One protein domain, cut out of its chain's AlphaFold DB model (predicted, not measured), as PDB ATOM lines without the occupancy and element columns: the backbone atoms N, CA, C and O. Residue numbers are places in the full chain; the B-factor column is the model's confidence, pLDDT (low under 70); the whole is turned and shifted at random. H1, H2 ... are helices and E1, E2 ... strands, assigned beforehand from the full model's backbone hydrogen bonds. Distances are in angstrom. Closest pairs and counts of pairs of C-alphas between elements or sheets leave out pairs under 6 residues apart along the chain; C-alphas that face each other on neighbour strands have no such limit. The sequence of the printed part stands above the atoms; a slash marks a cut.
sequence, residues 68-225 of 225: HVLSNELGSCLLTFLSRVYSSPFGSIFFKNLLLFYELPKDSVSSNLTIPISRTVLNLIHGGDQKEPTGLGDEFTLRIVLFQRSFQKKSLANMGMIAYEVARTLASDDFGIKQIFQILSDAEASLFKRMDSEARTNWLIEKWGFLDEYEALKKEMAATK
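What this domain is: This is residues 68 to 225 of the 225 residues of an uncharacterized protein of Syntrophaceae bacterium (UniProt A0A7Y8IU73). A small sheet of three strands, E1, E3 and E2, has the long helix H4 slanting over one face, and H1, H7 and H8 pack crosswise on H4. H5 lies over the same face of the sheet, H6 sits at a corner beyond H5 and H7, and H3 with residues 126 to 139 makes an arm that reaches past one end of the sheet. The printed part has 158 residues, with eight named helices and three named strands in the order H1 H2 E1 E2 H3 E3 H4 H5 H6 H7 H8; the sheet, E1 E3 E2, is mixed and the class is mostly helix. The whole is compact, with a radius of gyration of the C-alphas of 16.3 A and spans of 50 by 39 by 27 A.

Where its parts are: The strands are E1, residues 97 to 103, E3, residues 140 to 147, 22.5 A long, and E2, residues 112 to 117. H4, residues 155 to 172, is 25.6 A long and begins at C-alpha 155, (-16.756, -31.779, -12.375). H1, residues 72 to 86, is 21.1 A long and begins at C-alpha 72, (-10.917, -24.240, -7.087). The others are H2, residues 91 to 94, H3, residues 119 to 125, H5, residues 174 to 181, H6, residues 186 to 194, H7, residues 197 to 207, and H8, residues 211 to 223, which ends at C-alpha 223, (-17.360, -46.470, -6.413).

How they stand to each other: E3 is parallel to E1, with N 100 and O 143 at 2.8 A, and antiparallel to E2, with N 115 and O 142 at 2.8 A. H4 and H5 are on the same face of the sheet, in two layers, helices on one face of a sheet; their heights are 9.5 A and 10.9 A. H1 only just is on the sheet, with 5 pairs of C-alphas within 10 A, and only grazes it. The hub H4 touches H8, about perpendicular at 77 degrees, with C-alphas Ala 157 and Leu 217 closest at 4.1 A. H4 touches H7, closest C-alphas Arg 168 and Thr 201, 5.1 A, and H1, closest Cys 77 and Met 159, 5.3 A, each at a steep tilt of 53 degrees. H4 and H5 touch only at the corner, C-alphas Leu 170 and Gly 176 closest at 4.2 A; so do H1 and H2, Val 85 and Gly 91 closest at 5.6 A. H6 is close to but not clearly touching H5, closest C-alphas Phe 181 and Ala 189, 5.9 A. H3 is apart from H4. In H1, H3, H4, H5, H7 and H8 every O i to N i+4 pair is within hydrogen-bond range; H6 has 4 of 5 and H2 is too short for one.

The domain as a whole: The C-alphas farthest apart, Asp 129 and Lys 225, are 53.7 A apart. The printed part has no cut, and the link H3 to E3 is long. The mean pLDDT of the printed part is 81.2; residues 106 to 112, 118 to 139, 148 and 224 to 225 are under 70.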
ATOM      1  N   HIS A  68     -17.276 -20.264   1.971       85.56
ATOM      2  CA  HIS A  68     -15.930 -20.749   2.260       85.56
ATOM      3  C   HIS A  68     -15.661 -22.054   1.499       85.56
ATOM      4  O   HIS A  68     -15.799 -23.162   2.028       85.56
ATOM      5  N   VAL A  69     -15.290 -21.897   0.228       82.81
ATOM      6  CA  VAL A  69     -14.966 -22.983  -0.707       82.81
ATOM      7  C   VAL A  69     -13.473 -22.910  -1.012       82.81
ATOM      8  O   VAL A  69     -13.010 -21.965  -1.646       82.81
ATOM      9  N   LEU A  70     -12.704 -23.879  -0.512       78.88
ATOM     10  CA  LEU A  70     -11.244 -23.903  -0.639       78.88
ATOM     11  C   LEU A  70     -10.791 -24.542  -1.957       78.88
ATOM     12  O   LEU A  70      -9.708 -24.244  -2.460       78.88
ATOM     13  N   SER A  71     -11.600 -25.437  -2.524       80.06
ATOM     14  CA  SER A  71     -11.284 -26.128  -3.766       80.06
ATOM     15  C   SER A  71     -11.668 -25.288  -4.982       80.06
ATOM     16  O   SER A  71     -12.845 -25.041  -5.242       80.06
ATOM     17  N   ASN A  72     -10.681 -24.933  -5.811       81.75
ATOM     18  CA  ASN A  72     -10.917 -24.240  -7.087       81.75
ATOM     19  C   ASN A  72     -11.868 -25.017  -8.018       81.75
ATOM     20  O   ASN A  72     -12.645 -24.418  -8.762       81.75
ATOM     21  N   GLU A  73     -11.820 -26.354  -7.986       84.00
ATOM     22  CA  GLU A  73     -12.709 -27.197  -8.793       84.00
ATOM     23  C   GLU A  73     -14.162 -27.083  -8.316       84.00
ATOM     24  O   GLU A  73     -15.064 -26.915  -9.138       84.00
ATOM     25  N   LEU A  74     -14.386 -27.106  -6.996       84.81
ATOM     26  CA  LEU A  74     -15.714 -26.887  -6.423       84.81
ATOM     27  C   LEU A  74     -16.195 -25.457  -6.653       84.81
ATOM     28  O   LEU A  74     -17.347 -25.285  -7.034       84.81
ATOM     29  N   GLY A  75     -15.328 -24.452  -6.512       85.50
ATOM     30  CA  GLY A  75     -15.668 -23.055  -6.793       85.50
ATOM     31  C   GLY A  75     -16.144 -22.850  -8.234       85.50
ATOM     32  O   GLY A  75     -17.167 -22.208  -8.470       85.50
ATOM     33  N   SER A  76     -15.470 -23.472  -9.205       88.50
ATOM     34  CA  SER A  76     -15.881 -23.430 -10.616       88.50
ATOM     35  C   SER A  76     -17.211 -24.157 -10.868       88.50
ATOM     36  O   SER A  76     -18.096 -23.633 -11.558       88.50
ATOM     37  N   CYS A  77     -17.406 -25.336 -10.262       90.50
ATOM     38  CA  CYS A  77     -18.684 -26.051 -10.332       90.50
ATOM     39  C   CYS A  77     -19.816 -25.238  -9.692       90.50
ATOM     40  O   CYS A  77     -20.915 -25.191 -10.238       90.50
ATOM     41  N   LEU A  78     -19.543 -24.567  -8.572       90.88
ATOM     42  CA  LEU A  78     -20.498 -23.733  -7.860       90.88
ATOM     43  C   LEU A  78     -20.922 -22.527  -8.697       90.88
ATOM     44  O   LEU A  78     -22.116 -22.282  -8.845       90.88
ATOM     45  N   LEU A  79     -19.972 -21.816  -9.305       90.62
ATOM     46  CA  LEU A  79     -20.279 -20.704 -10.205       90.62
ATOM     47  C   LEU A  79     -21.163 -21.166 -11.375       90.62
ATOM     48  O   LEU A  79     -22.156 -20.520 -11.714       90.62
ATOM     49  N   THR A  80     -20.827 -22.320 -11.960       92.25
ATOM     50  CA  THR A  80     -21.587 -22.921 -13.065       92.25
ATOM     51  C   THR A  80     -23.002 -23.300 -12.626       92.25
ATOM     52  O   THR A  80     -23.974 -22.985 -13.315       92.25
ATOM     53  N   PHE A  81     -23.128 -23.928 -11.458       93.31
ATOM     54  CA  PHE A  81     -24.405 -24.278 -10.846       93.31
ATOM     55  C   PHE A  81     -25.277 -23.036 -10.630       93.31
ATOM     56  O   PHE A  81     -26.405 -22.995 -11.119       93.31
ATOM     57  N   LEU A  82     -24.746 -22.005  -9.965       91.69
ATOM     58  CA  LEU A  82     -25.480 -20.774  -9.670       91.69
ATOM     59  C   LEU A  82     -25.950 -20.089 -10.958       91.69
ATOM     60  O   LEU A  82     -27.124 -19.747 -11.077       91.69
ATOM     61  N   SER A  83     -25.068 -19.967 -11.953       90.31
ATOM     62  CA  SER A  83     -25.405 -19.391 -13.259       90.31
ATOM     63  C   SER A  83     -26.570 -20.124 -13.938       90.31
ATOM     64  O   SER A  83     -27.540 -19.499 -14.382       90.31
ATOM     65  N   ARG A  84     -26.539 -21.465 -13.950       91.31
ATOM     66  CA  ARG A  84     -27.616 -22.288 -14.525       91.31
ATOM     67  C   ARG A  84     -28.923 -22.149 -13.753       91.31
ATOM     68  O   ARG A  84     -29.978 -21.979 -14.359       91.31
ATOM     69  N   VAL A  85     -28.860 -22.188 -12.427       89.00
ATOM     70  CA  VAL A  85     -30.044 -22.149 -11.566       89.00
ATOM     71  C   VAL A  85     -30.758 -20.800 -11.632       89.00
ATOM     72  O   VAL A  85     -31.978 -20.772 -11.810       89.00
ATOM     73  N   TYR A  86     -30.030 -19.683 -11.574       86.62
ATOM     74  CA  TYR A  86     -30.613 -18.342 -11.710       86.62
ATOM     75  C   TYR A  86     -31.152 -18.051 -13.119       86.62
ATOM     76  O   TYR A  86     -31.977 -17.151 -13.291       86.62
ATOM     77  N   SER A  87     -30.717 -18.820 -14.118       84.50
ATOM     78  CA  SER A  87     -31.250 -18.773 -15.485       84.50
ATOM     79  C   SER A  87     -32.456 -19.698 -15.693       84.50
ATOM     80  O   SER A  87     -33.120 -19.617 -16.724       84.50
ATOM     81  N   SER A  88     -32.756 -20.575 -14.731       84.19
ATOM     82  CA  SER A  88     -33.875 -21.514 -14.811       84.19
ATOM     83  C   SER A  88     -35.215 -20.851 -14.442       84.19
ATOM     84  O   SER A  88     -35.231 -19.846 -13.725       84.19
ATOM     85  N   PRO A  89     -36.365 -21.447 -14.822       78.62
ATOM     86  CA  PRO A  89     -37.685 -21.000 -14.357       78.62
ATOM     87  C   PRO A  89     -37.821 -20.977 -12.824       78.62
ATOM     88  O   PRO A  89     -38.586 -20.190 -12.268       78.62
ATOM     89  N   PHE A  90     -37.040 -21.814 -12.136       79.25
ATOM     90  CA  PHE A  90     -36.999 -21.928 -10.680       79.25
ATOM     91  C   PHE A  90     -36.091 -20.874 -10.024       79.25
ATOM     92  O   PHE A  90     -36.077 -20.769  -8.798       79.25
ATOM     93  N   GLY A  91     -35.378 -20.052 -10.808       80.19
ATOM     94  CA  GLY A  91     -34.470 -19.008 -10.318       80.19
ATOM     95  C   GLY A  91     -35.128 -18.032  -9.336       80.19
ATOM     96  O   GLY A  91     -34.481 -17.568  -8.401       80.19
ATOM     97  N   SER A  92     -36.435 -17.787  -9.479       81.50
ATOM     98  CA  SER A  92     -37.248 -16.957  -8.571       81.50
ATOM     99  C   SER A  92     -37.208 -17.415  -7.107       81.50
ATOM    100  O   SER A  92     -37.227 -16.569  -6.211       81.50
ATOM    101  N   ILE A  93     -37.089 -18.724  -6.852       84.81
ATOM    102  CA  ILE A  93     -36.906 -19.273  -5.500       84.81
ATOM    103  C   ILE A  93     -35.562 -18.820  -4.941       84.81
ATOM    104  O   ILE A  93     -35.481 -18.381  -3.796       84.81
ATOM    105  N   PHE A  94     -34.506 -18.877  -5.744       84.06
ATOM    106  CA  PHE A  94     -33.147 -18.563  -5.309       84.06
ATOM    107  C   PHE A  94     -32.975 -17.084  -4.959       84.06
ATOM    108  O   PHE A  94     -32.276 -16.768  -4.011       84.06
ATOM    109  N   PHE A  95     -33.729 -16.175  -5.585       81.50
ATOM    110  CA  PHE A  95     -33.752 -14.764  -5.170       81.50
ATOM    111  C   PHE A  95     -34.310 -14.520  -3.757       81.50
ATOM    112  O   PHE A  95     -34.121 -13.431  -3.215       81.50
ATOM    113  N   LYS A  96     -35.015 -15.494  -3.166       81.50
ATOM    114  CA  LYS A  96     -35.512 -15.440  -1.780       81.50
ATOM    115  C   LYS A  96     -34.579 -16.138  -0.788       81.50
ATOM    116  O   LYS A  96     -34.908 -16.224   0.393       81.50
ATOM    117  N   ASN A  97     -33.448 -16.662  -1.261       82.81
ATOM    118  CA  ASN A  97     -32.541 -17.467  -0.463       82.81
ATOM    119  C   ASN A  97     -31.090 -17.024  -0.653       82.81
ATOM    120  O   ASN A  97     -30.557 -17.101  -1.757       82.81
ATOM    121  N   LEU A  98     -30.412 -16.648   0.432       84.25
ATOM    122  CA  LEU A  98     -28.955 -16.546   0.406       84.25
ATOM    123  C   LEU A  98     -28.379 -17.935   0.670       84.25
ATOM    124  O   LEU A  98     -28.520 -18.459   1.773       84.25
ATOM    125  N   LEU A  99     -27.770 -18.544  -0.347       86.69
ATOM    126  CA  LEU A  99     -27.077 -19.823  -0.207       86.69
ATOM    127  C   LEU A  99     -25.631 -19.559   0.212       86.69
ATOM    128  O   LEU A  99     -24.920 -18.861  -0.500       86.69
ATOM    129  N   LEU A 100     -25.187 -20.117   1.333       86.75
ATOM    130  CA  LEU A 100     -23.783 -20.090   1.735       86.75
ATOM    131  C   LEU A 100     -23.218 -21.498   1.703       86.75
ATOM    132  O   LEU A 100     -23.833 -22.421   2.228       86.75
ATOM    133  N   PHE A 101     -22.041 -21.651   1.118       87.31
ATOM    134  CA  PHE A 101     -21.412 -22.944   0.906       87.31
ATOM    135  C   PHE A 101     -20.142 -23.056   1.741       87.31
ATOM    136  O   PHE A 101     -19.273 -22.192   1.656       87.31
ATOM    137  N   TYR A 102     -20.017 -24.122   2.532       84.00
ATOM    138  CA  TYR A 102     -18.813 -24.375   3.330       84.00
ATOM    139  C   TYR A 102     -18.302 -25.789   3.094       84.00
ATOM    140  O   TYR A 102     -19.041 -26.761   3.240       84.00
ATOM    141  N   GLU A 103     -17.018 -25.905   2.770       80.06
ATOM    142  CA  GLU A 103     -16.335 -27.197   2.744       80.06
ATOM    143  C   GLU A 103     -16.027 -27.671   4.172       80.06
ATOM    144  O   GLU A 103     -15.389 -26.968   4.959       80.06
ATOM    145  N   LEU A 104     -16.481 -28.879   4.504       77.25
ATOM    146  CA  LEU A 104     -16.207 -29.561   5.762       77.25
ATOM    147  C   LEU A 104     -15.017 -30.521   5.628       77.25
ATOM    148  O   LEU A 104     -14.775 -31.077   4.553       77.25
ATOM    149  N   PRO A 105     -14.308 -30.805   6.736       70.12
ATOM    150  CA  PRO A 105     -13.322 -31.876   6.781       70.12
ATOM    151  C   PRO A 105     -13.935 -33.237   6.420       70.12
ATOM    152  O   PRO A 105     -15.098 -33.520   6.744       70.12
ATOM    153  N   LYS A 106     -13.117 -34.101   5.803       62.84
ATOM    154  CA  LYS A 106     -13.475 -35.497   5.501       62.84
ATOM    155  C   LYS A 106     -14.006 -36.177   6.776       62.84
ATOM    156  O   LYS A 106     -13.504 -35.914   7.862       62.84
ATOM    157  N   ASP A 107     -15.048 -36.996   6.624       62.25
ATOM    158  CA  ASP A 107     -15.741 -37.748   7.696       62.25
ATOM    159  C   ASP A 107     -16.768 -36.983   8.569       62.25
ATOM    160  O   ASP A 107     -17.381 -37.575   9.453       62.25
ATOM    161  N   SER A 108     -17.072 -35.715   8.261       62.06
ATOM    162  CA  SER A 108     -18.158 -34.959   8.927       62.06
ATOM    163  C   SER A 108     -19.539 -35.185   8.283       62.06
ATOM    164  O   SER A 108     -19.641 -35.227   7.065       62.06
ATOM    165  N   VAL A 109     -20.628 -35.271   9.054       61.53
ATOM    166  CA  VAL A 109     -21.993 -35.429   8.495       61.53
ATOM    167  C   VAL A 109     -22.432 -34.152   7.764       61.53
ATOM    168  O   VAL A 109     -22.370 -33.067   8.345       61.53
ATOM    169  N   SER A 110     -22.916 -34.264   6.515       60.31
ATOM    170  CA  SER A 110     -23.500 -33.113   5.814       60.31
ATOM    171  C   SER A 110     -24.789 -32.678   6.511       60.31
ATOM    172  O   SER A 110     -25.746 -33.440   6.675       60.31
ATOM    173  N   SER A 111     -24.813 -31.427   6.946       65.62
ATOM    174  CA  SER A 111     -25.976 -30.814   7.578       65.62
ATOM    175  C   SER A 111     -26.288 -29.502   6.882       65.62
ATOM    176  O   SER A 111     -25.402 -28.855   6.329       65.62
ATOM    177  N   ASN A 112     -27.566 -29.142   6.884       68.62
ATOM    178  CA  ASN A 112     -28.036 -27.888   6.323       68.62
ATOM    179  C   ASN A 112     -28.668 -27.077   7.448       68.62
ATOM    180  O   ASN A 112     -29.386 -27.633   8.285       68.62
ATOM    181  N   LEU A 113     -28.397 -25.775   7.468       74.88
ATOM    182  CA  LEU A 113     -28.990 -24.853   8.430       74.88
ATOM    183  C   LEU A 113     -29.798 -23.796   7.684       74.88
ATOM    184  O   LEU A 113     -29.263 -23.059   6.857       74.88
ATOM    185  N   THR A 114     -31.082 -23.717   8.013       76.75
ATOM    186  CA  THR A 114     -32.024 -22.759   7.437       76.75
ATOM    187  C   THR A 114     -32.371 -21.723   8.502       76.75
ATOM    188  O   THR A 114     -33.000 -22.048   9.506       76.75
ATOM    189  N   ILE A 115     -31.949 -20.474   8.297       77.06
ATOM    190  CA  ILE A 115     -32.196 -19.351   9.208       77.06
ATOM    191  C   ILE A 115     -33.140 -18.364   8.511       77.06
ATOM    192  O   ILE A 115     -32.729 -17.704   7.552       77.06
ATOM    193  N   PRO A 116     -34.405 -18.238   8.949       71.88
ATOM    194  CA  PRO A 116     -35.295 -17.219   8.415       71.88
ATOM    195  C   PRO A 116     -34.802 -15.832   8.845       71.88
ATOM    196  O   PRO A 116     -34.576 -15.572  10.028       71.88
ATOM    197  N   ILE A 117     -34.635 -14.930   7.880       71.12
ATOM    198  CA  ILE A 117     -34.261 -13.540   8.126       71.12
ATOM    199  C   ILE A 117     -35.534 -12.701   8.076       71.12
ATOM    200  O   ILE A 117     -36.198 -12.594   7.045       71.12
ATOM    201  N   SER A 118     -35.869 -12.079   9.207       66.88
ATOM    202  CA  SER A 118     -36.983 -11.130   9.248       66.88
ATOM    203  C   SER A 118     -36.719  -9.944   8.315       66.88
ATOM    204  O   SER A 118     -35.582  -9.478   8.186       66.88
ATOM    205  N   ARG A 119     -37.780  -9.396   7.714       64.75
ATOM    206  CA  ARG A 119     -37.701  -8.183   6.880       64.75
ATOM    207  C   ARG A 119     -36.954  -7.039   7.573       64.75
ATOM    208  O   ARG A 119     -36.173  -6.347   6.934       64.75
ATOM    209  N   THR A 120     -37.142  -6.879   8.882       62.88
ATOM    210  CA  THR A 120     -36.458  -5.862   9.691       62.88
ATOM    211  C   THR A 120     -34.941  -6.018   9.645       62.88
ATOM    212  O   THR A 120     -34.231  -5.048   9.405       62.88
ATOM    213  N   VAL A 121     -34.437  -7.241   9.828       65.56
ATOM    214  CA  VAL A 121     -32.995  -7.529   9.770       65.56
ATOM    215  C   VAL A 121     -32.461  -7.315   8.356       65.56
ATOM    216  O   VAL A 121     -31.388  -6.747   8.181       65.56
ATOM    217  N   LEU A 122     -33.231  -7.698   7.340       64.50
ATOM    218  CA  LEU A 122     -32.830  -7.518   5.951       64.50
ATOM    219  C   LEU A 122     -32.725  -6.034   5.571       64.50
ATOM    220  O   LEU A 122     -31.737  -5.630   4.965       64.50
ATOM    221  N   ASN A 123     -33.679  -5.207   6.000       63.12
ATOM    222  CA  ASN A 123     -33.653  -3.758   5.782       63.12
ATOM    223  C   ASN A 123     -32.483  -3.076   6.508       63.12
ATOM    224  O   ASN A 123     -31.899  -2.130   5.979       63.12
ATOM    225  N   LEU A 124     -32.114  -3.577   7.693       60.78
ATOM    226  CA  LEU A 124     -30.936  -3.112   8.429       60.78
ATOM    227  C   LEU A 124     -29.632  -3.456   7.694       60.78
ATOM    228  O   LEU A 124     -28.747  -2.609   7.608       60.78
ATOM    229  N   ILE A 125     -29.527  -4.658   7.116       63.81
ATOM    230  CA  ILE A 125     -28.357  -5.083   6.326       63.81
ATOM    231  C   ILE A 125     -28.213  -4.243   5.046       63.81
ATOM    232  O   ILE A 125     -27.102  -3.884   4.668       63.81
ATOM    233  N   HIS A 126     -29.326  -3.891   4.398       60.16
ATOM    234  CA  HIS A 126     -29.327  -3.113   3.152       60.16
ATOM    235  C   HIS A 126     -29.251  -1.590   3.368       60.16
ATOM    236  O   HIS A 126     -29.376  -0.830   2.409       60.16
ATOM    237  N   GLY A 127     -29.035  -1.129   4.605       51.34
ATOM    238  CA  GLY A 127     -28.772   0.282   4.888       51.34
ATOM    239  C   GLY A 127     -29.980   1.211   4.744       51.34
ATOM    240  O   GLY A 127     -29.795   2.378   4.429       51.34
ATOM    241  N   GLY A 128     -31.208   0.720   4.960       44.75
ATOM    242  CA  GLY A 128     -32.410   1.544   5.182       44.75
ATOM    243  C   GLY A 128     -32.975   2.360   4.003       44.75
ATOM    244  O   GLY A 128     -34.155   2.692   4.049       44.75
ATOM    245  N   ASP A 129     -32.201   2.639   2.949       43.19
ATOM    246  CA  ASP A 129     -32.548   3.651   1.927       43.19
ATOM    247  C   ASP A 129     -32.920   3.100   0.536       43.19
ATOM    248  O   ASP A 129     -33.222   3.863  -0.387       43.19
ATOM    249  N   GLN A 130     -32.952   1.780   0.342       48.03
ATOM    250  CA  GLN A 130     -33.462   1.225  -0.913       48.03
ATOM    251  C   GLN A 130     -34.987   1.136  -0.870       48.03
ATOM    252  O   GLN A 130     -35.552   0.418  -0.044       48.03
ATOM    253  N   LYS A 131     -35.650   1.857  -1.792       43.75
ATOM    254  CA  LYS A 131     -37.070   1.655  -2.125       43.75
ATOM    255  C   LYS A 131     -37.326   0.159  -2.179       43.75
ATOM    256  O   LYS A 131     -36.644  -0.540  -2.926       43.75
ATOM    257  N   GLU A 132     -38.274  -0.282  -1.357       43.81
ATOM    258  CA  GLU A 132     -38.638  -1.682  -1.190       43.81
ATOM    259  C   GLU A 132     -38.583  -2.412  -2.537       43.81
ATOM    260  O   GLU A 132     -39.199  -1.943  -3.503       43.81
ATOM    261  N   PRO A 133     -37.886  -3.555  -2.646       44.41
ATOM    262  CA  PRO A 133     -38.095  -4.432  -3.777       44.41
ATOM    263  C   PRO A 133     -39.535  -4.941  -3.674       44.41
ATOM    264  O   PRO A 133     -39.814  -5.939  -3.009       44.41
ATOM    265  N   THR A 134     -40.463  -4.225  -4.312       38.44
ATOM    266  CA  THR A 134     -41.860  -4.612  -4.502       38.44
ATOM    267  C   THR A 134     -41.872  -5.973  -5.195       38.44
ATOM    268  O   THR A 134     -41.758  -6.057  -6.415       38.44
ATOM    269  N   GLY A 135     -41.900  -7.049  -4.408       43.38
ATOM    270  CA  GLY A 135     -41.794  -8.425  -4.900       43.38
ATOM    271  C   GLY A 135     -41.116  -9.421  -3.952       43.38
ATOM    272  O   GLY A 135     -41.325 -10.623  -4.107       43.38
ATOM    273  N   LEU A 136     -40.356  -8.974  -2.943       47.53
ATOM    274  CA  LEU A 136     -39.861  -9.857  -1.874       47.53
ATOM    275  C   LEU A 136     -40.946 -10.028  -0.798       47.53
ATOM    276  O   LEU A 136     -40.934  -9.401   0.258       47.53
ATOM    277  N   GLY A 137     -41.935 -10.865  -1.119       47.72
ATOM    278  CA  GLY A 137     -42.957 -11.307  -0.174       47.72
ATOM    279  C   GLY A 137     -42.346 -12.007   1.046       47.72
ATOM    280  O   GLY A 137     -41.699 -13.039   0.905       47.72
ATOM    281  N   ASP A 138     -42.576 -11.388   2.199       52.50
ATOM    282  CA  ASP A 138     -42.519 -11.770   3.621       52.50
ATOM    283  C   ASP A 138     -41.356 -12.571   4.211       52.50
ATOM    284  O   ASP A 138     -41.069 -12.354   5.384       52.50
ATOM    285  N   GLU A 139     -40.619 -13.407   3.486       66.94
ATOM    286  CA  GLU A 139     -39.620 -14.278   4.129       66.94
ATOM    287  C   GLU A 139     -38.411 -14.519   3.219       66.94
ATOM    288  O   GLU A 139     -38.488 -15.239   2.220       66.94
ATOM    289  N   PHE A 140     -37.283 -13.898   3.574       76.62
ATOM    290  CA  PHE A 140     -35.974 -14.210   3.008       76.62
ATOM    291  C   PHE A 140     -35.259 -15.191   3.929       76.62
ATOM    292  O   PHE A 140     -35.318 -15.051   5.151       76.62
ATOM    293  N   THR A 141     -34.550 -16.158   3.362       82.38
ATOM    294  CA  THR A 141     -33.959 -17.236   4.152       82.38
ATOM    295  C   THR A 141     -32.471 -17.367   3.871       82.38
ATOM    296  O   THR A 141     -32.045 -17.447   2.722       82.38
ATOM    297  N   LEU A 142     -31.663 -17.421   4.923       83.00
ATOM    298  CA  LEU A 142     -30.267 -17.825   4.824       83.00
ATOM    299  C   LEU A 142     -30.193 -19.348   4.894       83.00
ATOM    300  O   LEU A 142     -30.704 -19.949   5.838       83.00
ATOM    301  N   ARG A 143     -29.563 -19.972   3.903       85.38
ATOM    302  CA  ARG A 143     -29.386 -21.423   3.829       85.38
ATOM    303  C   ARG A 143     -27.904 -21.732   3.761       85.38
ATOM    304  O   ARG A 143     -27.248 -21.417   2.775       85.38
ATOM    305  N   ILE A 144     -27.389 -22.348   4.810       84.56
ATOM    306  CA  ILE A 144     -26.001 -22.788   4.883       84.56
ATOM    307  C   ILE A 144     -25.956 -24.252   4.447       84.56
ATOM    308  O   ILE A 144     -26.565 -25.109   5.088       84.56
ATOM    309  N   VAL A 145     -25.249 -24.504   3.350       84.38
ATOM    310  CA  VAL A 145     -25.047 -25.806   2.717       84.38
ATOM    311  C   VAL A 145     -23.615 -26.254   2.983       84.38
ATOM    312  O   VAL A 145     -22.653 -25.584   2.600       84.38
ATOM    313  N   LEU A 146     -23.466 -27.389   3.659       80.00
ATOM    314  CA  LEU A 146     -22.163 -27.906   4.067       80.00
ATOM    315  C   LEU A 146     -21.748 -29.097   3.191       80.00
ATOM    316  O   LEU A 146     -22.424 -30.126   3.171       80.00
ATOM    317  N   PHE A 147     -20.612 -28.986   2.496       75.12
ATOM    318  CA  PHE A 147     -20.083 -30.027   1.614       75.12
ATOM    319  C   PHE A 147     -18.975 -30.826   2.282       75.12
ATOM    320  O   PHE A 147     -17.921 -30.296   2.606       75.12
ATOM    321  N   GLN A 148     -19.172 -32.133   2.420       66.38
ATOM    322  CA  GLN A 148     -18.162 -33.024   2.994       66.38
ATOM    323  C   GLN A 148     -17.115 -33.490   1.969       66.38
ATOM    324  O   GLN A 148     -16.013 -33.903   2.334       66.38
ATOM    325  N   ARG A 149     -17.476 -33.532   0.682       70.56
ATOM    326  CA  ARG A 149     -16.713 -34.252  -0.342       70.56
ATOM    327  C   ARG A 149     -16.453 -33.380  -1.557       70.56
ATOM    328  O   ARG A 149     -17.255 -32.543  -1.932       70.56
ATOM    329  N   SER A 150     -15.322 -33.624  -2.195       77.25
ATOM    330  CA  SER A 150     -15.020 -33.145  -3.538       77.25
ATOM    331  C   SER A 150     -14.424 -34.313  -4.310       77.25
ATOM    332  O   SER A 150     -13.536 -34.999  -3.793       77.25
ATOM    333  N   PHE A 151     -14.870 -34.528  -5.535       81.75
ATOM    334  CA  PHE A 151     -14.356 -35.556  -6.424       81.75
ATOM    335  C   PHE A 151     -13.325 -34.922  -7.359       81.75
ATOM    336  O   PHE A 151     -13.667 -34.076  -8.181       81.75
ATOM    337  N   GLN A 152     -12.051 -35.290  -7.217       82.94
ATOM    338  CA  GLN A 152     -10.982 -34.691  -8.021       82.94
ATOM    339  C   GLN A 152     -11.152 -35.017  -9.506       82.94
ATOM    340  O   GLN A 152     -11.241 -36.190  -9.870       82.94
ATOM    341  N   LYS A 153     -11.098 -33.991 -10.364       85.12
ATOM    342  CA  LYS A 153     -11.235 -34.100 -11.830       85.12
ATOM    343  C   LYS A 153     -12.577 -34.701 -12.268       85.12
ATOM    344  O   LYS A 153     -12.666 -35.340 -13.320       85.12
ATOM    345  N   LYS A 154     -13.618 -34.521 -11.460       89.81
ATOM    346  CA  LYS A 154     -14.961 -35.077 -11.669       89.81
ATOM    347  C   LYS A 154     -15.993 -33.967 -11.505       89.81
ATOM    348  O   LYS A 154     -16.870 -34.019 -10.644       89.81
ATOM    349  N   SER A 155     -15.895 -32.968 -12.377       90.31
ATOM    350  CA  SER A 155     -16.756 -31.779 -12.375       90.31
ATOM    351  C   SER A 155     -18.252 -32.108 -12.396       90.31
ATOM    352  O   SER A 155     -19.013 -31.493 -11.657       90.31
ATOM    353  N   LEU A 156     -18.681 -33.119 -13.163       92.88
ATOM    354  CA  LEU A 156     -20.087 -33.545 -13.201       92.88
ATOM    355  C   LEU A 156     -20.576 -34.068 -11.846       92.88
ATOM    356  O   LEU A 156     -21.654 -33.689 -11.403       92.88
ATOM    357  N   ALA A 157     -19.777 -34.886 -11.158       91.75
ATOM    358  CA  ALA A 157     -20.142 -35.406  -9.841       91.75
ATOM    359  C   ALA A 157     -20.135 -34.298  -8.775       91.75
ATOM    360  O   ALA A 157     -21.033 -34.245  -7.938       91.75
ATOM    361  N   ASN A 158     -19.168 -33.377  -8.839       90.94
ATOM    362  CA  ASN A 158     -19.125 -32.197  -7.973       90.94
ATOM    363  C   ASN A 158     -20.355 -31.303  -8.164       90.94
ATOM    364  O   ASN A 158     -20.987 -30.903  -7.190       90.94
ATOM    365  N   MET A 159     -20.732 -31.028  -9.413       92.56
ATOM    366  CA  MET A 159     -21.925 -30.241  -9.716       92.56
ATOM    367  C   MET A 159     -23.205 -30.965  -9.282       92.56
ATOM    368  O   MET A 159     -24.103 -30.336  -8.728       92.56
ATOM    369  N   GLY A 160     -23.258 -32.289  -9.446       93.19
ATOM    370  CA  GLY A 160     -24.361 -33.124  -8.973       93.19
ATOM    371  C   GLY A 160     -24.500 -33.095  -7.455       93.19
ATOM    372  O   GLY A 160     -25.611 -33.004  -6.947       93.19
ATOM    373  N   MET A 161     -23.381 -33.108  -6.724       91.81
ATOM    374  CA  MET A 161     -23.372 -32.975  -5.266       91.81
ATOM    375  C   MET A 161     -23.924 -31.618  -4.821       91.81
ATOM    376  O   MET A 161     -24.769 -31.569  -3.929       91.81
ATOM    377  N   ILE A 162     -23.485 -30.528  -5.460       91.75
ATOM    378  CA  ILE A 162     -23.984 -29.175  -5.174       91.75
ATOM    379  C   ILE A 162     -25.497 -29.114  -5.403       91.75
ATOM    380  O   ILE A 162     -26.241 -28.709  -4.509       91.75
ATOM    381  N   ALA A 163     -25.958 -29.572  -6.570       93.12
ATOM    382  CA  ALA A 163     -27.375 -29.584  -6.909       93.12
ATOM    383  C   ALA A 163     -28.197 -30.435  -5.932       93.12
ATOM    384  O   ALA A 163     -29.255 -29.996  -5.482       93.12
ATOM    385  N   TYR A 164     -27.692 -31.615  -5.565       92.56
ATOM    386  CA  TYR A 164     -28.349 -32.512  -4.623       92.56
ATOM    387  C   TYR A 164     -28.502 -31.887  -3.238       92.56
ATOM    388  O   TYR A 164     -29.599 -31.902  -2.689       92.56
ATOM    389  N   GLU A 165     -27.446 -31.300  -2.674       90.44
ATOM    390  CA  GLU A 165     -27.521 -30.723  -1.327       90.44
ATOM    391  C   GLU A 165     -28.440 -29.497  -1.275       90.44
ATOM    392  O   GLU A 165     -29.227 -29.338  -0.337       90.44
ATOM    393  N   VAL A 166     -28.427 -28.667  -2.319       91.06
ATOM    394  CA  VAL A 166     -29.349 -27.531  -2.435       91.06
ATOM    395  C   VAL A 166     -30.799 -28.008  -2.585       91.06
ATOM    396  O   VAL A 166     -31.686 -27.509  -1.886       91.06
ATOM    397  N   ALA A 167     -31.047 -29.011  -3.435       92.25
ATOM    398  CA  ALA A 167     -32.366 -29.621  -3.604       92.25
ATOM    399  C   ALA A 167     -32.870 -30.248  -2.303       92.25
ATOM    400  O   ALA A 167     -34.005 -30.001  -1.900       92.25
ATOM    401  N   ARG A 168     -32.006 -30.989  -1.608       91.38
ATOM    402  CA  ARG A 168     -32.301 -31.619  -0.322       91.38
ATOM    403  C   ARG A 168     -32.677 -30.581   0.725       91.38
ATOM    404  O   ARG A 168     -33.658 -30.768   1.439       91.38
ATOM    405  N   THR A 169     -31.942 -29.472   0.791       89.00
ATOM    406  CA  THR A 169     -32.246 -28.366   1.710       89.00
ATOM    407  C   THR A 169     -33.648 -27.809   1.452       89.00
ATOM    408  O   THR A 169     -34.450 -27.694   2.371       89.00
ATOM    409  N   LEU A 170     -33.985 -27.522   0.193       89.19
ATOM    410  CA  LEU A 170     -35.290 -26.957  -0.161       89.19
ATOM    411  C   LEU A 170     -36.449 -27.961  -0.025       89.19
ATOM    412  O   LEU A 170     -37.577 -27.560   0.250       89.19
ATOM    413  N   ALA A 171     -36.183 -29.255  -0.202       90.19
ATOM    414  CA  ALA A 171     -37.174 -30.323  -0.099       90.19
ATOM    415  C   ALA A 171     -37.504 -30.744   1.344       90.19
ATOM    416  O   ALA A 171     -38.540 -31.386   1.555       90.19
ATOM    417  N   SER A 172     -36.630 -30.424   2.305       85.81
ATOM    418  CA  SER A 172     -36.702 -30.930   3.682       85.81
ATOM    419  C   SER A 172     -37.211 -29.923   4.713       85.81
ATOM    420  O   SER A 172     -37.685 -30.360   5.759       85.81
ATOM    421  N   ASP A 173     -37.177 -28.612   4.437       84.44
ATOM    422  CA  ASP A 173     -37.747 -27.601   5.339       84.44
ATOM    423  C   ASP A 173     -39.016 -26.925   4.811       84.44
ATOM    424  O   ASP A 173     -39.223 -26.739   3.609       84.44
ATOM    425  N   ASP A 174     -39.875 -26.526   5.753       85.50
ATOM    426  CA  ASP A 174     -41.189 -25.951   5.469       85.50
ATOM    427  C   ASP A 174     -41.110 -24.652   4.661       85.50
ATOM    428  O   ASP A 174     -41.994 -24.377   3.846       85.50
ATOM    429  N   PHE A 175     -40.060 -23.848   4.852       85.38
ATOM    430  CA  PHE A 175     -39.870 -22.607   4.100       85.38
ATOM    431  C   PHE A 175     -39.567 -22.898   2.629       85.38
ATOM    432  O   PHE A 175     -40.156 -22.279   1.744       85.38
ATOM    433  N   GLY A 176     -38.695 -23.869   2.362       86.62
ATOM    434  CA  GLY A 176     -38.319 -24.294   1.017       86.62
ATOM    435  C   GLY A 176     -39.507 -24.896   0.286       86.62
ATOM    436  O   GLY A 176     -39.819 -24.486  -0.830       86.62
ATOM    437  N   ILE A 177     -40.257 -25.763   0.966       89.44
ATOM    438  CA  ILE A 177     -41.485 -26.358   0.437       89.44
ATOM    439  C   ILE A 177     -42.520 -25.274   0.088       89.44
ATOM    440  O   ILE A 177     -43.087 -25.290  -1.006       89.44
ATOM    441  N   LYS A 178     -42.749 -24.295   0.977       88.06
ATOM    442  CA  LYS A 178     -43.662 -23.168   0.712       88.06
ATOM    443  C   LYS A 178     -43.212 -22.330  -0.483       88.06
ATOM    444  O   LYS A 178     -44.048 -21.963  -1.305       88.06
ATOM    445  N   GLN A 179     -41.917 -22.031  -0.591       87.81
ATOM    446  CA  GLN A 179     -41.361 -21.277  -1.717       87.81
ATOM    447  C   GLN A 179     -41.503 -22.047  -3.037       87.81
ATOM    448  O   GLN A 179     -41.851 -21.446  -4.050       87.81
ATOM    449  N   ILE A 180     -41.314 -23.370  -3.021       89.56
ATOM    450  CA  ILE A 180     -41.541 -24.233  -4.187       89.56
ATOM    451  C   ILE A 180     -43.008 -24.178  -4.618       89.56
ATOM    452  O   ILE A 180     -43.289 -23.948  -5.789       89.56
ATOM    453  N   PHE A 181     -43.965 -24.296  -3.695       89.00
ATOM    454  CA  PHE A 181     -45.387 -24.252  -4.059       89.00
ATOM    455  C   PHE A 181     -45.836 -22.953  -4.728       89.00
ATOM    456  O   PHE A 181     -46.821 -22.978  -5.458       89.00
ATOM    457  N   GLN A 182     -45.132 -21.839  -4.525       86.44
ATOM    458  CA  GLN A 182     -45.486 -20.559  -5.147       86.44
ATOM    459  C   GLN A 182     -45.265 -20.535  -6.663       86.44
ATOM    460  O   GLN A 182     -45.797 -19.653  -7.331       86.44
ATOM    461  N   ILE A 183     -44.471 -21.462  -7.201       85.94
ATOM    462  CA  ILE A 183     -44.110 -21.489  -8.624       85.94
ATOM    463  C   ILE A 183     -44.642 -22.719  -9.364       85.94
ATOM    464  O   ILE A 183     -44.570 -22.766 -10.590       85.94
ATOM    465  N   LEU A 184     -45.136 -23.725  -8.638       89.00
ATOM    466  CA  LEU A 184     -45.676 -24.942  -9.233       89.00
ATOM    467  C   LEU A 184     -47.104 -24.723  -9.726       89.00
ATOM    468  O   LEU A 184     -47.886 -24.004  -9.108       89.00
ATOM    469  N   SER A 185     -47.467 -25.418 -10.803       90.25
ATOM    470  CA  SER A 185     -48.877 -25.576 -11.175       90.25
ATOM    471  C   SER A 185     -49.643 -26.397 -10.125       90.25
ATOM    472  O   SER A 185     -49.049 -27.186  -9.390       90.25
ATOM    473  N   ASP A 186     -50.976 -26.287 -10.084       90.50
ATOM    474  CA  ASP A 186     -51.811 -27.037  -9.126       90.50
ATOM    475  C   ASP A 186     -51.601 -28.560  -9.203       90.50
ATOM    476  O   ASP A 186     -51.590 -29.260  -8.181       90.50
ATOM    477  N   ALA A 187     -51.390 -29.080 -10.417       91.75
ATOM    478  CA  ALA A 187     -51.104 -30.491 -10.656       91.75
ATOM    479  C   ALA A 187     -49.744 -30.902 -10.064       91.75
ATOM    480  O   ALA A 187     -49.651 -31.905  -9.352       91.75
ATOM    481  N   GLU A 188     -48.699 -30.107 -10.305       92.62
ATOM    482  CA  GLU A 188     -47.357 -30.356  -9.768       92.62
ATOM    483  C   GLU A 188     -47.314 -30.190  -8.251       92.62
ATOM    484  O   GLU A 188     -46.730 -31.023  -7.564       92.62
ATOM    485  N   ALA A 189     -47.981 -29.174  -7.705       91.62
ATOM    486  CA  ALA A 189     -48.076 -28.963  -6.267       91.62
ATOM    487  C   ALA A 189     -48.766 -30.149  -5.573       91.62
ATOM    488  O   ALA A 189     -48.324 -30.602  -4.516       91.62
ATOM    489  N   SER A 190     -49.826 -30.692  -6.181       91.62
ATOM    490  CA  SER A 190     -50.530 -31.874  -5.670       91.62
ATOM    491  C   SER A 190     -49.652 -33.125  -5.679       91.62
ATOM    492  O   SER A 190     -49.689 -33.903  -4.724       91.62
ATOM    493  N   LEU A 191     -48.847 -33.309  -6.729       92.31
ATOM    494  CA  LEU A 191     -47.870 -34.392  -6.819       92.31
ATOM    495  C   LEU A 191     -46.762 -34.227  -5.764       92.31
ATOM    496  O   LEU A 191     -46.508 -35.148  -4.989       92.31
ATOM    497  N   PHE A 192     -46.166 -33.039  -5.679       92.62
ATOM    498  CA  PHE A 192     -45.058 -32.721  -4.775       92.62
ATOM    499  C   PHE A 192     -45.439 -32.886  -3.295       92.62
ATOM    500  O   PHE A 192     -44.644 -33.375  -2.488       92.62
ATOM    501  N   LYS A 193     -46.689 -32.564  -2.925       91.88
ATOM    502  CA  LYS A 193     -47.225 -32.794  -1.569       91.88
ATOM    503  C   LYS A 193     -47.221 -34.266  -1.157       91.88
ATOM    504  O   LYS A 193     -47.026 -34.550   0.020       91.88
ATOM    505  N   ARG A 194     -47.436 -35.187  -2.102       93.12
ATOM    506  CA  ARG A 194     -47.524 -36.638  -1.843       93.12
ATOM    507  C   ARG A 194     -46.161 -37.322  -1.757       93.12
ATOM    508  O   ARG A 194     -46.094 -38.464  -1.318       93.12
ATOM    509  N   MET A 195     -45.103 -36.649  -2.198       94.31
ATOM    510  CA  MET A 195     -43.735 -37.154  -2.156       94.31
ATOM    511  C   MET A 195     -43.138 -36.994  -0.753       94.31
ATOM    512  O   MET A 195     -43.422 -36.009  -0.064       94.31
ATOM    513  N   ASP A 196     -42.287 -37.938  -0.358       93.31
ATOM    514  CA  ASP A 196     -41.400 -37.787   0.795       93.31
ATOM    515  C   ASP A 196     -40.199 -36.877   0.461       93.31
ATOM    516  O   ASP A 196     -40.055 -36.379  -0.659       93.31
ATOM    517  N   SER A 197     -39.331 -36.621   1.444       89.50
ATOM    518  CA  SER A 197     -38.183 -35.723   1.264       89.50
ATOM    519  C   SER A 197     -37.208 -36.202   0.183       89.50
ATOM    520  O   SER A 197     -36.617 -35.375  -0.514       89.50
ATOM    521  N   GLU A 198     -37.009 -37.511   0.038       92.25
ATOM    522  CA  GLU A 198     -36.059 -38.067  -0.927       92.25
ATOM    523  C   GLU A 198     -36.618 -37.972  -2.350       92.25
ATOM    524  O   GLU A 198     -35.950 -37.461  -3.254       92.25
ATOM    525  N   ALA A 199     -37.880 -38.357  -2.538       93.94
ATOM    526  CA  ALA A 199     -38.587 -38.226  -3.802       93.94
ATOM    527  C   ALA A 199     -38.690 -36.760  -4.249       93.94
ATOM    528  O   ALA A 199     -38.447 -36.468  -5.420       93.94
ATOM    529  N   ARG A 200     -38.958 -35.822  -3.327       94.50
ATOM    530  CA  ARG A 200     -38.936 -34.377  -3.624       94.50
ATOM    531  C   ARG A 200     -37.561 -33.908  -4.081       94.50
ATOM    532  O   ARG A 200     -37.474 -33.144  -5.037       94.50
ATOM    533  N   THR A 201     -36.499 -34.368  -3.424       94.50
ATOM    534  CA  THR A 201     -35.119 -34.008  -3.779       94.50
ATOM    535  C   THR A 201     -34.793 -34.462  -5.201       94.50
ATOM    536  O   THR A 201     -34.369 -33.653  -6.023       94.50
ATOM    537  N   ASN A 202     -35.068 -35.730  -5.518       94.12
ATOM    538  CA  ASN A 202     -34.847 -36.287  -6.854       94.12
ATOM    539  C   ASN A 202     -35.676 -35.553  -7.921       94.12
ATOM    540  O   ASN A 202     -35.157 -35.211  -8.982       94.12
ATOM    541  N   TRP A 203     -36.940 -35.254  -7.614       94.31
ATOM    542  CA  TRP A 203     -37.827 -34.514  -8.509       94.31
ATOM    543  C   TRP A 203     -37.316 -33.094  -8.795       94.31
ATOM    544  O   TRP A 203     -37.348 -32.650  -9.940       94.31
ATOM    545  N   LEU A 204     -36.803 -32.383  -7.782       93.25
ATOM    546  CA  LEU A 204     -36.224 -31.046  -7.959       93.25
ATOM    547  C   LEU A 204     -34.968 -31.075  -8.830       93.25
ATOM    548  O   LEU A 204     -34.829 -30.231  -9.709       93.25
ATOM    549  N   ILE A 205     -34.082 -32.052  -8.629       94.31
ATOM    550  CA  ILE A 205     -32.871 -32.222  -9.446       94.31
ATOM    551  C   ILE A 205     -33.231 -32.385 -10.922       94.31
ATOM    552  O   ILE A 205     -32.644 -31.722 -11.781       94.31
ATOM    553  N   GLU A 206     -34.214 -33.237 -11.215       92.50
ATOM    554  CA  GLU A 206     -34.707 -33.436 -12.576       92.50
ATOM    555  C   GLU A 206     -35.309 -32.140 -13.134       92.50
ATOM    556  O   GLU A 206     -34.942 -31.697 -14.223       92.50
ATOM    557  N   LYS A 207     -36.168 -31.473 -12.357       90.38
ATOM    558  CA  LYS A 207     -36.839 -30.227 -12.759       90.38
ATOM    559  C   LYS A 207     -35.887 -29.063 -12.995       90.38
ATOM    560  O   LYS A 207     -36.166 -28.215 -13.839       90.38
ATOM    561  N   TRP A 208     -34.775 -29.011 -12.274       90.38
ATOM    562  CA  TRP A 208     -33.734 -28.001 -12.459       90.38
ATOM    563  C   TRP A 208     -32.753 -28.353 -13.583       90.38
ATOM    564  O   TRP A 208     -31.922 -27.522 -13.945       90.38
ATOM    565  N   GLY A 209     -32.861 -29.554 -14.158       91.50
ATOM    566  CA  GLY A 209     -32.032 -30.004 -15.270       91.50
ATOM    567  C   GLY A 209     -30.635 -30.464 -14.851       91.50
ATOM    568  O   GLY A 209     -29.697 -30.266 -15.617       91.50
ATOM    569  N   PHE A 210     -30.491 -31.049 -13.658       94.44
ATOM    570  CA  PHE A 210     -29.223 -31.589 -13.137       94.44
ATOM    571  C   PHE A 210     -29.192 -33.127 -13.093       94.44
ATOM    572  O   PHE A 210     -28.485 -33.725 -12.279       94.44
ATOM    573  N   LEU A 211     -30.009 -33.791 -13.920       94.12
ATOM    574  CA  LEU A 211     -30.147 -35.249 -13.895       94.12
ATOM    575  C   LEU A 211     -28.833 -35.958 -14.263       94.12
ATOM    576  O   LEU A 211     -28.435 -36.893 -13.571       94.12
ATOM    577  N   ASP A 212     -28.133 -35.486 -15.294       95.88
ATOM    578  CA  ASP A 212     -26.878 -36.090 -15.759       95.88
ATOM    579  C   ASP A 212     -25.770 -35.981 -14.701       95.88
ATOM    580  O   ASP A 212     -25.035 -36.936 -14.430       95.88
ATOM    581  N   GLU A 213     -25.674 -34.819 -14.058       96.19
ATOM    582  CA  GLU A 213     -24.749 -34.557 -12.963       96.19
ATOM    583  C   GLU A 213     -25.069 -35.410 -11.735       96.19
ATOM    584  O   GLU A 213     -24.167 -35.928 -11.073       96.19
ATOM    585  N   TYR A 214     -26.354 -35.597 -11.438       95.12
ATOM    586  CA  TYR A 214     -26.784 -36.438 -10.330       95.12
ATOM    587  C   TYR A 214     -26.502 -37.923 -10.578       95.12
ATOM    588  O   TYR A 214     -26.042 -38.626  -9.678       95.12
ATOM    589  N   GLU A 215     -26.680 -38.408 -11.805       95.56
ATOM    590  CA  GLU A 215     -26.279 -39.768 -12.172       95.56
ATOM    591  C   GLU A 215     -24.752 -39.949 -12.119       95.56
ATOM    592  O   GLU A 215     -24.262 -40.995 -11.681       95.56
ATOM    593  N   ALA A 216     -23.973 -38.926 -12.489       94.12
ATOM    594  CA  ALA A 216     -22.523 -38.935 -12.293       94.12
ATOM    595  C   ALA A 216     -22.145 -39.006 -10.803       94.12
ATOM    596  O   ALA A 216     -21.282 -39.803 -10.431       94.12
ATOM    597  N   LEU A 217     -22.827 -38.242  -9.941       93.25
ATOM    598  CA  LEU A 217     -22.646 -38.309  -8.489       93.25
ATOM    599  C   LEU A 217     -22.921 -39.717  -7.949       93.25
ATOM    600  O   LEU A 217     -22.102 -40.253  -7.202       93.25
ATOM    601  N   LYS A 218     -24.045 -40.338  -8.331       92.38
ATOM    602  CA  LYS A 218     -24.397 -41.695  -7.881       92.38
ATOM    603  C   LYS A 218     -23.316 -42.714  -8.233       92.38
ATOM    604  O   LYS A 218     -22.976 -43.548  -7.397       92.38
ATOM    605  N   LYS A 219     -22.759 -42.632  -9.447       92.62
ATOM    606  CA  LYS A 219     -21.671 -43.518  -9.894       92.62
ATOM    607  C   LYS A 219     -20.426 -43.371  -9.024       92.62
ATOM    608  O   LYS A 219     -19.886 -44.379  -8.578       92.62
ATOM    609  N   GLU A 220     -19.998 -42.143  -8.741       89.81
ATOM    610  CA  GLU A 220     -18.820 -41.905  -7.897       89.81
ATOM    611  C   GLU A 220     -19.063 -42.336  -6.443       89.81
ATOM    612  O   GLU A 220     -18.200 -42.971  -5.837       89.81
ATOM    613  N   MET A 221     -20.258 -42.083  -5.900       86.06
ATOM    614  CA  MET A 221     -20.646 -42.506  -4.548       86.06
ATOM    615  C   MET A 221     -20.723 -44.031  -4.399       86.06
ATOM    616  O   MET A 221     -20.418 -44.557  -3.330       86.06
ATOM    617  N   ALA A 222     -21.114 -44.751  -5.454       86.62
ATOM    618  CA  ALA A 222     -21.096 -46.212  -5.477       86.62
ATOM    619  C   ALA A 222     -19.670 -46.776  -5.580       86.62
ATOM    620  O   ALA A 222     -19.396 -47.820  -5.001       86.62
ATOM    621  N   ALA A 223     -18.763 -46.078  -6.270       78.62
ATOM    622  CA  ALA A 223     -17.360 -46.470  -6.413       78.62
ATOM    623  C   ALA A 223     -16.504 -46.203  -5.158       78.62
ATOM    624  O   ALA A 223     -15.384 -46.698  -5.070       78.62
ATOM    625  N   THR A 224     -17.007 -45.412  -4.202       64.44
ATOM    626  CA  THR A 224     -16.334 -45.110  -2.923       64.44
ATOM    627  C   THR A 224     -16.837 -45.946  -1.737       64.44
ATOM    628  O   THR A 224     -16.433 -45.671  -0.605       64.44
ATOM    629  N   LYS A 225     -17.717 -46.929  -1.974       51.59
ATOM    630  CA  LYS A 225     -18.113 -47.949  -0.986       51.59
ATOM    631  C   LYS A 225     -17.181 -49.151  -1.051       51.59
ATOM    632  O   LYS A 225     -16.893 -49.690   0.037       51.59
TER     633      LYS A 225